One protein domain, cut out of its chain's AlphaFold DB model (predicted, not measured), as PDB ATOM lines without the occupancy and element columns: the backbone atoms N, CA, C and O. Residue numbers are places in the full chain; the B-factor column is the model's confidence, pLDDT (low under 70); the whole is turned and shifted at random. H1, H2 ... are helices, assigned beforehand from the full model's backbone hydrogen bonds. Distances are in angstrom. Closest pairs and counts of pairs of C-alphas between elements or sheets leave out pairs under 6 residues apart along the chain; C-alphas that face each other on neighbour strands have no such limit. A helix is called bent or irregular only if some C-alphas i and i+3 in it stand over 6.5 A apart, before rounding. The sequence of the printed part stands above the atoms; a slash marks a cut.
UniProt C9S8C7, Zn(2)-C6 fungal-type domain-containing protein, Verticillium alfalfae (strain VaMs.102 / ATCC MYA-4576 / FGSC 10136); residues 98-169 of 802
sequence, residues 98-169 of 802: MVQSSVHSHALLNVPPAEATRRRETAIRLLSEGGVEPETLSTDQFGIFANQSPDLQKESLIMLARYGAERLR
ATOM      1  N   MET A  98       1.986   4.165  29.144       52.34
ATOM      2  CA  MET A  98       2.577   4.063  27.802       52.34
ATOM      3  C   MET A  98       4.107   4.246  27.818       52.34
ATOM      4  O   MET A  98       4.818   3.621  27.026       52.34
ATOM      5  N   VAL A  99       4.648   5.045  28.744       53.25
ATOM      6  CA  VAL A  99       6.103   5.171  28.938       53.25
ATOM      7  C   VAL A  99       6.693   3.884  29.527       53.25
ATOM      8  O   VAL A  99       7.733   3.437  29.040       53.25
ATOM      9  N   GLN A 100       6.032   3.243  30.497       45.28
ATOM     10  CA  GLN A 100       6.514   2.006  31.131       45.28
ATOM     11  C   GLN A 100       6.511   0.801  30.181       45.28
ATOM     12  O   GLN A 100       7.509   0.075  30.102       45.28
ATOM     13  N   SER A 101       5.451   0.615  29.390       51.66
ATOM     14  CA  SER A 101       5.449  -0.400  28.322       51.66
ATOM     15  C   SER A 101       6.551  -0.133  27.283       51.66
ATOM     16  O   SER A 101       7.224  -1.067  26.842       51.66
ATOM     17  N   SER A 102       6.843   1.139  26.985       51.72
ATOM     18  CA  SER A 102       7.944   1.529  26.097       51.72
ATOM     19  C   SER A 102       9.354   1.247  26.653       51.72
ATOM     20  O   SER A 102      10.283   1.164  25.851       51.72
ATOM     21  N   VAL A 103       9.565   1.061  27.966       52.75
ATOM     22  CA  VAL A 103      10.903   0.729  28.521       52.75
ATOM     23  C   VAL A 103      11.434  -0.597  27.959       52.75
ATOM     24  O   VAL A 103      12.632  -0.734  27.719       52.75
ATOM     25  N   HIS A 104      10.545  -1.553  27.680       53.09
ATOM     26  CA  HIS A 104      10.918  -2.883  27.197       53.09
ATOM     27  C   HIS A 104      11.433  -2.880  25.748       53.09
ATOM     28  O   HIS A 104      12.333  -3.655  25.427       53.09
ATOM     29  N   SER A 105      10.943  -1.986  24.881       57.72
ATOM     30  CA  SER A 105      11.468  -1.841  23.515       57.72
ATOM     31  C   SER A 105      12.795  -1.068  23.471       57.72
ATOM     32  O   SER A 105      13.662  -1.398  22.660       57.72
ATOM     33  N   HIS A 106      13.034  -0.138  24.406       55.97
ATOM     34  CA  HIS A 106      14.344   0.526  24.564       55.97
ATOM     35  C   HIS A 106      15.441  -0.386  25.136       55.97
ATOM     36  O   HIS A 106      16.610  -0.022  25.092       55.97
ATOM     37  N   ALA A 107      15.101  -1.574  25.646       56.56
ATOM     38  CA  ALA A 107      16.080  -2.551  26.127       56.56
ATOM     39  C   ALA A 107      16.705  -3.411  25.005       56.56
ATOM     40  O   ALA A 107      17.745  -4.032  25.218       56.56
ATOM     41  N   LEU A 108      16.094  -3.463  23.812       59.91
ATOM     42  CA  LEU A 108      16.576  -4.273  22.676       59.91
ATOM     43  C   LEU A 108      17.627  -3.560  21.808       59.91
ATOM     44  O   LEU A 108      18.348  -4.203  21.044       59.91
ATOM     45  N   LEU A 109      17.731  -2.238  21.932       72.31
ATOM     46  CA  LEU A 109      18.749  -1.404  21.302       72.31
ATOM     47  C   LEU A 109      19.363  -0.539  22.400       72.31
ATOM     48  O   LEU A 109      18.651   0.273  22.974       72.31
ATOM     49  N   ASN A 110      20.666  -0.685  22.669       84.94
ATOM     50  CA  ASN A 110      21.387   0.021  23.743       84.94
ATOM     51  C   ASN A 110      21.502   1.543  23.488       84.94
ATOM     52  O   ASN A 110      22.583   2.076  23.232       84.94
ATOM     53  N   VAL A 111      20.373   2.243  23.547       86.50
ATOM     54  CA  VAL A 111      20.220   3.686  23.359       86.50
ATOM     55  C   VAL A 111      19.956   4.308  24.735       86.50
ATOM     56  O   VAL A 111      19.020   3.884  25.413       86.50
ATOM     57  N   PRO A 112      20.736   5.309  25.183       92.88
ATOM     58  CA  PRO A 112      20.482   5.973  26.461       92.88
ATOM     59  C   PRO A 112      19.047   6.530  26.534       92.88
ATOM     60  O   PRO A 112      18.607   7.130  25.552       92.88
ATOM     61  N   PRO A 113      18.324   6.428  27.669       90.56
ATOM     62  CA  PRO A 113      16.913   6.832  27.748       90.56
ATOM     63  C   PRO A 113      16.616   8.264  27.269       90.56
ATOM     64  O   PRO A 113      15.610   8.496  26.608       90.56
ATOM     65  N   ALA A 114      17.523   9.217  27.517       92.19
ATOM     66  CA  ALA A 114      17.402  10.591  27.017       92.19
ATOM     67  C   ALA A 114      17.470  10.688  25.476       92.19
ATOM     68  O   ALA A 114      16.763  11.485  24.864       92.19
ATOM     69  N   GLU A 115      18.292   9.855  24.835       93.19
ATOM     70  CA  GLU A 115      18.402   9.779  23.376       93.19
ATOM     71  C   GLU A 115      17.209   9.028  22.766       93.19
ATOM     72  O   GLU A 115      16.672   9.440  21.739       93.19
ATOM     73  N   ALA A 116      16.719   7.984  23.444       90.44
ATOM     74  CA  ALA A 116      15.485   7.292  23.077       90.44
ATOM     75  C   ALA A 116      14.250   8.213  23.148       90.44
ATOM     76  O   ALA A 116      13.316   8.069  22.357       90.44
ATOM     77  N   THR A 117      14.234   9.197  24.050       93.56
ATOM     78  CA  THR A 117      13.199  10.244  24.074       93.56
ATOM     79  C   THR A 117      13.335  11.213  22.896       93.56
ATOM     80  O   THR A 117      12.363  11.365  22.160       93.56
ATOM     81  N   ARG A 118      14.532  11.748  22.599       95.50
ATOM     82  CA  ARG A 118      14.747  12.601  21.403       95.50
ATOM     83  C   ARG A 118      14.362  11.914  20.088       95.50
ATOM     84  O   ARG A 118      13.790  12.545  19.198       95.50
ATOM     85  N   ARG A 119      14.637  10.612  19.964       94.44
ATOM     86  CA  ARG A 119      14.205   9.796  18.817       94.44
ATOM     87  C   ARG A 119      12.686   9.716  18.699       94.44
ATOM     88  O   ARG A 119      12.162   9.897  17.605       94.44
ATOM     89  N   ARG A 120      11.978   9.504  19.814       94.38
ATOM     90  CA  ARG A 120      10.506   9.486  19.850       94.38
ATOM     91  C   ARG A 120       9.904  10.858  19.526       94.38
ATOM     92  O   ARG A 120       8.993  10.921  18.711       94.38
ATOM     93  N   GLU A 121      10.444  11.951  20.061       95.44
ATOM     94  CA  GLU A 121      10.019  13.322  19.718       95.44
ATOM     95  C   GLU A 121      10.202  13.631  18.222       95.44
ATOM     96  O   GLU A 121       9.310  14.181  17.575       95.44
ATOM     97  N   THR A 122      11.345  13.234  17.652       95.94
ATOM     98  CA  THR A 122      11.636  13.415  16.219       95.94
ATOM     99  C   THR A 122      10.703  12.568  15.351       95.94
ATOM    100  O   THR A 122      10.189  13.050  14.344       95.94
ATOM    101  N   ALA A 123      10.427  11.329  15.769       96.50
ATOM    102  CA  ALA A 123       9.483  10.436  15.106       96.50
ATOM    103  C   ALA A 123       8.041  10.966  15.130       96.50
ATOM    104  O   ALA A 123       7.387  10.953  14.090       96.50
ATOM    105  N   ILE A 124       7.564  11.469  16.277       96.38
ATOM    106  CA  ILE A 124       6.246  12.116  16.399       96.38
ATOM    107  C   ILE A 124       6.150  13.283  15.420       96.38
ATOM    108  O   ILE A 124       5.190  13.348  14.658       96.38
ATOM    109  N   ARG A 125       7.167  14.157  15.376       97.06
ATOM    110  CA  ARG A 125       7.179  15.291  14.444       97.06
ATOM    111  C   ARG A 125       7.069  14.839  12.986       97.06
ATOM    112  O   ARG A 125       6.208  15.351  12.285       97.06
ATOM    113  N   LEU A 126       7.879  13.870  12.552       96.25
ATOM    114  CA  LEU A 126       7.836  13.356  11.175       96.25
ATOM    115  C   LEU A 126       6.475  12.732  10.823       96.25
ATOM    116  O   LEU A 126       5.973  12.947   9.723       96.25
ATOM    117  N   LEU A 127       5.870  11.981  11.749       96.31
ATOM    118  CA  LEU A 127       4.550  11.376  11.555       96.31
ATOM    119  C   LEU A 127       3.459  12.451  11.439       96.31
ATOM    120  O   LEU A 127       2.708  12.444  10.463       96.31
ATOM    121  N   SER A 128       3.436  13.429  12.350       96.00
ATOM    122  CA  SER A 128       2.494  14.555  12.304       96.00
ATOM    123  C   SER A 128       2.682  15.451  11.072       96.00
ATOM    124  O   SER A 128       1.693  15.861  10.473       96.00
ATOM    125  N   GLU A 129       3.922  15.713  10.641       96.00
ATOM    126  CA  GLU A 129       4.225  16.416   9.380       96.00
ATOM    127  C   GLU A 129       3.729  15.631   8.150       96.00
ATOM    128  O   GLU A 129       3.296  16.232   7.169       96.00
ATOM    129  N   GLY A 130       3.733  14.296   8.215       94.75
ATOM    130  CA  GLY A 130       3.148  13.412   7.202       94.75
ATOM    131  C   GLY A 130       1.633  13.194   7.314       94.75
ATOM    132  O   GLY A 130       1.094  12.405   6.539       94.75
ATOM    133  N   GLY A 131       0.943  13.841   8.261       95.25
ATOM    134  CA  GLY A 131      -0.496  13.656   8.496       95.25
ATOM    135  C   GLY A 131      -0.879  12.299   9.103       95.25
ATOM    136  O   GLY A 131      -2.040  11.902   9.027       95.25
ATOM    137  N   VAL A 132       0.080  11.576   9.690       95.56
ATOM    138  CA  VAL A 132      -0.130  10.293  10.372       95.56
ATOM    139  C   VAL A 132      -0.120  10.540  11.880       95.56
ATOM    140  O   VAL A 132       0.904  10.915  12.448       95.56
ATOM    141  N   GLU A 133      -1.245  10.322  12.559       94.62
ATOM    142  CA  GLU A 133      -1.278  10.410  14.022       94.62
ATOM    143  C   GLU A 133      -0.444   9.273  14.638       94.62
ATOM    144  O   GLU A 133      -0.628   8.109  14.260       94.62
ATOM    145  N   PRO A 134       0.466   9.557  15.592       92.38
ATOM    146  CA  PRO A 134       1.371   8.547  16.144       92.38
ATOM    147  C   PRO A 134       0.631   7.432  16.899       92.38
ATOM    148  O   PRO A 134       1.142   6.320  16.975       92.38
ATOM    149  N   GLU A 135      -0.584   7.700  17.390       92.94
ATOM    150  CA  GLU A 135      -1.455   6.721  18.058       92.94
ATOM    151  C   GLU A 135      -2.051   5.674  17.092       92.94
ATOM    152  O   GLU A 135      -2.522   4.627  17.534       92.94
ATOM    153  N   THR A 136      -1.986   5.898  15.770       92.69
ATOM    154  CA  THR A 136      -2.392   4.894  14.760       92.69
ATOM    155  C   THR A 136      -1.362   3.778  14.567       92.69
ATOM    156  O   THR A 136      -1.671   2.748  13.962       92.69
ATOM    157  N   LEU A 137      -0.140   3.958  15.081       92.62
ATOM    158  CA  LEU A 137       0.902   2.937  15.124       92.62
ATOM    159  C   LEU A 137       0.893   2.247  16.489       92.62
ATOM    160  O   LEU A 137       0.751   2.892  17.526       92.62
ATOM    161  N   SER A 138       1.135   0.933  16.517       94.94
ATOM    162  CA  SER A 138       1.387   0.265  17.797       94.94
ATOM    163  C   SER A 138       2.693   0.772  18.424       94.94
ATOM    164  O   SER A 138       3.622   1.170  17.718       94.94
ATOM    165  N   THR A 139       2.811   0.705  19.753       92.12
ATOM    166  CA  THR A 139       4.000   1.163  20.497       92.12
ATOM    167  C   THR A 139       5.300   0.504  20.011       92.12
ATOM    168  O   THR A 139       6.365   1.118  20.058       92.12
ATOM    169  N   ASP A 140       5.207  -0.730  19.503       92.25
ATOM    170  CA  ASP A 140       6.303  -1.460  18.859       92.25
ATOM    171  C   ASP A 140       6.619  -0.923  17.450       92.25
ATOM    172  O   ASP A 140       7.763  -0.574  17.173       92.25
ATOM    173  N   GLN A 141       5.614  -0.739  16.583       92.94
ATOM    174  CA  GLN A 141       5.802  -0.154  15.244       92.94
ATOM    175  C   GLN A 141       6.391   1.262  15.314       92.94
ATOM    176  O   GLN A 141       7.313   1.593  14.563       92.94
ATOM    177  N   PHE A 142       5.909   2.079  16.252       95.56
ATOM    178  CA  PHE A 142       6.457   3.401  16.538       95.56
ATOM    179  C   PHE A 142       7.889   3.323  17.102       95.56
ATOM    180  O   PHE A 142       8.760   4.080  16.672       95.56
ATOM    181  N   GLY A 143       8.176   2.369  17.996       94.38
ATOM    182  CA  GLY A 143       9.527   2.108  18.509       94.38
ATOM    183  C   GLY A 143      10.521   1.658  17.428       94.38
ATOM    184  O   GLY A 143      11.685   2.073  17.450       94.38
ATOM    185  N   ILE A 144      10.059   0.876  16.449       93.75
ATOM    186  CA  ILE A 144      10.816   0.483  15.255       93.75
ATOM    187  C   ILE A 144      11.072   1.710  14.370       93.75
ATOM    188  O   ILE A 144      12.221   1.969  14.016       93.75
ATOM    189  N   PHE A 145      10.038   2.495  14.047       96.25
ATOM    190  CA  PHE A 145      10.156   3.715  13.237       96.25
ATOM    191  C   PHE A 145      11.136   4.723  13.866       96.25
ATOM    192  O   PHE A 145      12.082   5.159  13.209       96.25
ATOM    193  N   ALA A 146      11.007   5.009  15.164       96.12
ATOM    194  CA  ALA A 146      11.884   5.931  15.891       96.12
ATOM    195  C   ALA A 146      13.368   5.502  15.937       96.12
ATOM    196  O   ALA A 146      14.237   6.339  16.183       96.12
ATOM    197  N   ASN A 147      13.677   4.225  15.680       95.25
ATOM    198  CA  ASN A 147      15.044   3.694  15.662       95.25
ATOM    199  C   ASN A 147      15.597   3.372  14.261       95.25
ATOM    200  O   ASN A 147      16.747   2.939  14.152       95.25
ATOM    201  N   GLN A 148      14.827   3.598  13.193       94.94
ATOM    202  CA  GLN A 148      15.340   3.554  11.820       94.94
ATOM    203  C   GLN A 148      16.327   4.704  11.544       94.94
ATOM    204  O   GLN A 148      16.368   5.705  12.259       94.94
ATOM    205  N   SER A 149      17.132   4.577  10.483       95.56
ATOM    206  CA  SER A 149      17.936   5.703   9.993       95.56
ATOM    207  C   SER A 149      17.030   6.810   9.425       95.56
ATOM    208  O   SER A 149      15.943   6.495   8.935       95.56
ATOM    209  N   PRO A 150      17.457   8.090   9.411       94.44
ATOM    210  CA  PRO A 150      16.610   9.199   8.957       94.44
ATOM    211  C   PRO A 150      16.058   9.055   7.532       94.44
ATOM    212  O   PRO A 150      15.008   9.605   7.223       94.44
ATOM    213  N   ASP A 151      16.737   8.313   6.654       94.81
ATOM    214  CA  ASP A 151      16.263   8.072   5.287       94.81
ATOM    215  C   ASP A 151      15.268   6.904   5.201       94.81
ATOM    216  O   ASP A 151      14.291   6.996   4.460       94.81
ATOM    217  N   LEU A 152      15.429   5.866   6.032       95.69
ATOM    218  CA  LEU A 152      14.411   4.822   6.198       95.69
ATOM    219  C   LEU A 152      13.157   5.360   6.903       95.69
ATOM    220  O   LEU A 152      12.052   4.958   6.550       95.69
ATOM    221  N   GLN A 153      13.295   6.324   7.822       95.44
ATOM    222  CA  GLN A 153      12.158   7.054   8.400       95.44
ATOM    223  C   GLN A 153      11.371   7.814   7.324       95.44
ATOM    224  O   GLN A 153      10.146   7.753   7.316       95.44
ATOM    225  N   LYS A 154      12.039   8.465   6.361       95.69
ATOM    226  CA  LYS A 154      11.360   9.108   5.217       95.69
ATOM    227  C   LYS A 154      10.683   8.084   4.304       95.69
ATOM    228  O   LYS A 154       9.535   8.285   3.924       95.69
ATOM    229  N   GLU A 155      11.358   6.986   3.956       95.56
ATOM    230  CA  GLU A 155      10.777   5.949   3.087       95.56
ATOM    231  C   GLU A 155       9.567   5.269   3.750       95.56
ATOM    232  O   GLU A 155       8.517   5.117   3.123       95.56
ATOM    233  N   SER A 156       9.665   4.927   5.038       95.69
ATOM    234  CA  SER A 156       8.552   4.347   5.794       95.69
ATOM    235  C   SER A 156       7.426   5.351   6.062       95.69
ATOM    236  O   SER A 156       6.268   4.947   6.005       95.69
ATOM    237  N   LEU A 157       7.713   6.650   6.228       96.25
ATOM    238  CA  LEU A 157       6.691   7.707   6.250       96.25
ATOM    239  C   LEU A 157       5.948   7.795   4.908       96.25
ATOM    240  O   LEU A 157       4.721   7.812   4.891       96.25
ATOM    241  N   ILE A 158       6.666   7.787   3.779       95.38
ATOM    242  CA  ILE A 158       6.064   7.793   2.434       95.38
ATOM    243  C   ILE A 158       5.188   6.550   2.230       95.38
ATOM    244  O   ILE A 158       4.098   6.649   1.667       95.38
ATOM    245  N   MET A 159       5.622   5.385   2.716       93.56
ATOM    246  CA  MET A 159       4.808   4.166   2.703       93.56
ATOM    247  C   MET A 159       3.564   4.300   3.599       93.56
ATOM    248  O   MET A 159       2.464   3.983   3.147       93.56
ATOM    249  N   LEU A 160       3.702   4.811   4.826       94.00
ATOM    250  CA  LEU A 160       2.588   5.032   5.757       94.00
ATOM    251  C   LEU A 160       1.565   6.039   5.219       94.00
ATOM    252  O   LEU A 160       0.374   5.763   5.292       94.00
ATOM    253  N   ALA A 161       1.997   7.136   4.601       91.94
ATOM    254  CA  ALA A 161       1.102   8.101   3.963       91.94
ATOM    255  C   ALA A 161       0.427   7.529   2.698       91.94
ATOM    256  O   ALA A 161      -0.753   7.769   2.452       91.94
ATOM    257  N   ARG A 162       1.151   6.736   1.891       91.25
ATOM    258  CA  ARG A 162       0.634   6.185   0.622       91.25
ATOM    259  C   ARG A 162      -0.313   4.996   0.796       91.25
ATOM    260  O   ARG A 162      -1.171   4.776  -0.060       91.25
ATOM    261  N   TYR A 163      -0.134   4.205   1.852       91.25
ATOM    262  CA  TYR A 163      -0.907   2.982   2.084       91.25
ATOM    263  C   TYR A 163      -1.754   3.024   3.366       91.25
ATOM    264  O   TYR A 163      -2.720   2.273   3.448       91.25
ATOM    265  N   GLY A 164      -1.462   3.910   4.319       86.56
ATOM    266  CA  GLY A 164      -2.108   3.971   5.632       86.56
ATOM    267  C   GLY A 164      -1.549   2.934   6.613       86.56
ATOM    268  O   GLY A 164      -1.288   1.788   6.236       86.56
ATOM    269  N   ALA A 165      -1.418   3.310   7.891       71.50
ATOM    270  CA  ALA A 165      -1.003   2.403   8.973       71.50
ATOM    271  C   ALA A 165      -1.870   1.127   9.024       71.50
ATOM    272  O   ALA A 165      -1.354   0.012   9.075       71.50
ATOM    273  N   GLU A 166      -3.186   1.294   8.861       65.50
ATOM    274  CA  GLU A 166      -4.203   0.239   8.743       65.50
ATOM    275  C   GLU A 166      -3.847  -0.889   7.752       65.50
ATOM    276  O   GLU A 166      -4.094  -2.066   8.042       65.50
ATOM    277  N   ARG A 167      -3.265  -0.549   6.591       66.56
ATOM    278  CA  ARG A 167      -2.919  -1.503   5.515       66.56
ATOM    279  C   ARG A 167      -1.452  -1.937   5.556       66.56
ATOM    280  O   ARG A 167      -1.090  -2.890   4.872       66.56
ATOM    281  N   LEU A 168      -0.627  -1.272   6.369       67.25
ATOM    282  CA  LEU A 168       0.762  -1.633   6.664       67.25
ATOM    283  C   LEU A 168       0.929  -2.264   8.055       67.25
ATOM    284  O   LEU A 168       2.009  -2.209   8.642       67.25
ATOM    285  N   ARG A 169      -0.112  -2.947   8.555       68.56
ATOM    286  CA  ARG A 169       0.025  -3.899   9.664       68.56
ATOM    287  C   ARG A 169       1.125  -4.909   9.318       68.56
ATOM    288  O   ARG A 169       0.967  -5.728   8.414       68.56
TER     289      ARG A 169
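AT A GLANCE: This is residues 98 to 169 of the 802 residues of the protein "Zn(2)-C6 fungal-type domain-containing protein" of Verticillium alfalfae (strain VaMs.102 / ATCC MYA-4576 / FGSC 10136) (UniProt C9S8C7). The longest helix, H2, makes one side of the model, and three shorter helices, H1, H3 and H4, follow one another in a row along it. H3 is in the middle of the row and crosses H2 nearly at a right angle, H1 packs on H3 toward the beginning of H2, and H4 folds back from H3 toward the end of H2. The printed part has 72 residues with four named helices, in the order H1, H2, H3, H4, and no named strand; the class is all helix, with 49 residues in the helices. The whole is compact, with a radius of gyration of the C-alphas of 11.7 A, and spans 32 by 22 by 17 A.

IN THESE COORDINATES: H2, residues 113 to 129, runs 24.3 A from C-alpha 113 at (16.913, 6.832, 27.748) to C-alpha 129 at (4.225, 16.416, 9.380). H3, residues 139 to 147, is 12.3 A long. H4, residues 150 to 163, is 19.8 A long and ends at C-alpha 163 at (-0.907, 2.982, 2.084). H1, residues 98 to 106, is 12.7 A long and begins at C-alpha 98 at (2.577, 4.063, 27.802). H1 is neither bent nor irregular, but only just: C-alphas 101 and 104 are 6.1 A apart.

HOW THE PARTS SIT: The helix packing is mostly crossed, and H3 is the hub, touching the three other helices. H2 touches H3 with residues 119 to 123 alone, about perpendicular at 82 degrees; their closest C-alphas, of Ala 123 and Ala 146, are 5.2 A apart. H2 and H4 only just touch, with 3 pairs of C-alphas within 8 A, through residues 123 to 127 of H2 and 153 to 157 of H4. The closest C-alphas there, of Leu 127 and Leu 157, are 6.8 A apart, and the helices run the same way at a steep tilt of 40 degrees. H3 and H4 form a helical hairpin with a steep tilt of 42 degrees, opposite ways; they only just touch, with 3 pairs within 8 A, the closest C-alphas being those of Phe 145 and Gln 153 at 6.2 A. H1 touches H3 at a steep tilt of 52 degrees, the same way, with the closest C-alphas, of Ser 105 and Gly 143, 6.7 A apart. H1 and H2 are close but not clearly touching, the closest C-alphas being those of His 106 and Ala 116 at 7.0 A. H1 and H4 are apart. In H2, H3 and H4 every O i to N i+4 pair is within hydrogen-bond range, and in H1 3 of 5 are.

THE WHOLE: The two C-alphas farthest apart, of Pro 112 and Arg 162, are 32.6 A apart. The printed part has no cut. The link from H3 to H4 is tight, and those from H1 to H2 and from H2 to H3 are short. The mean pLDDT of the printed part is 85.7; residues 98 to 108 and 166 to 169 are under 70, and H1 has a mean of 53.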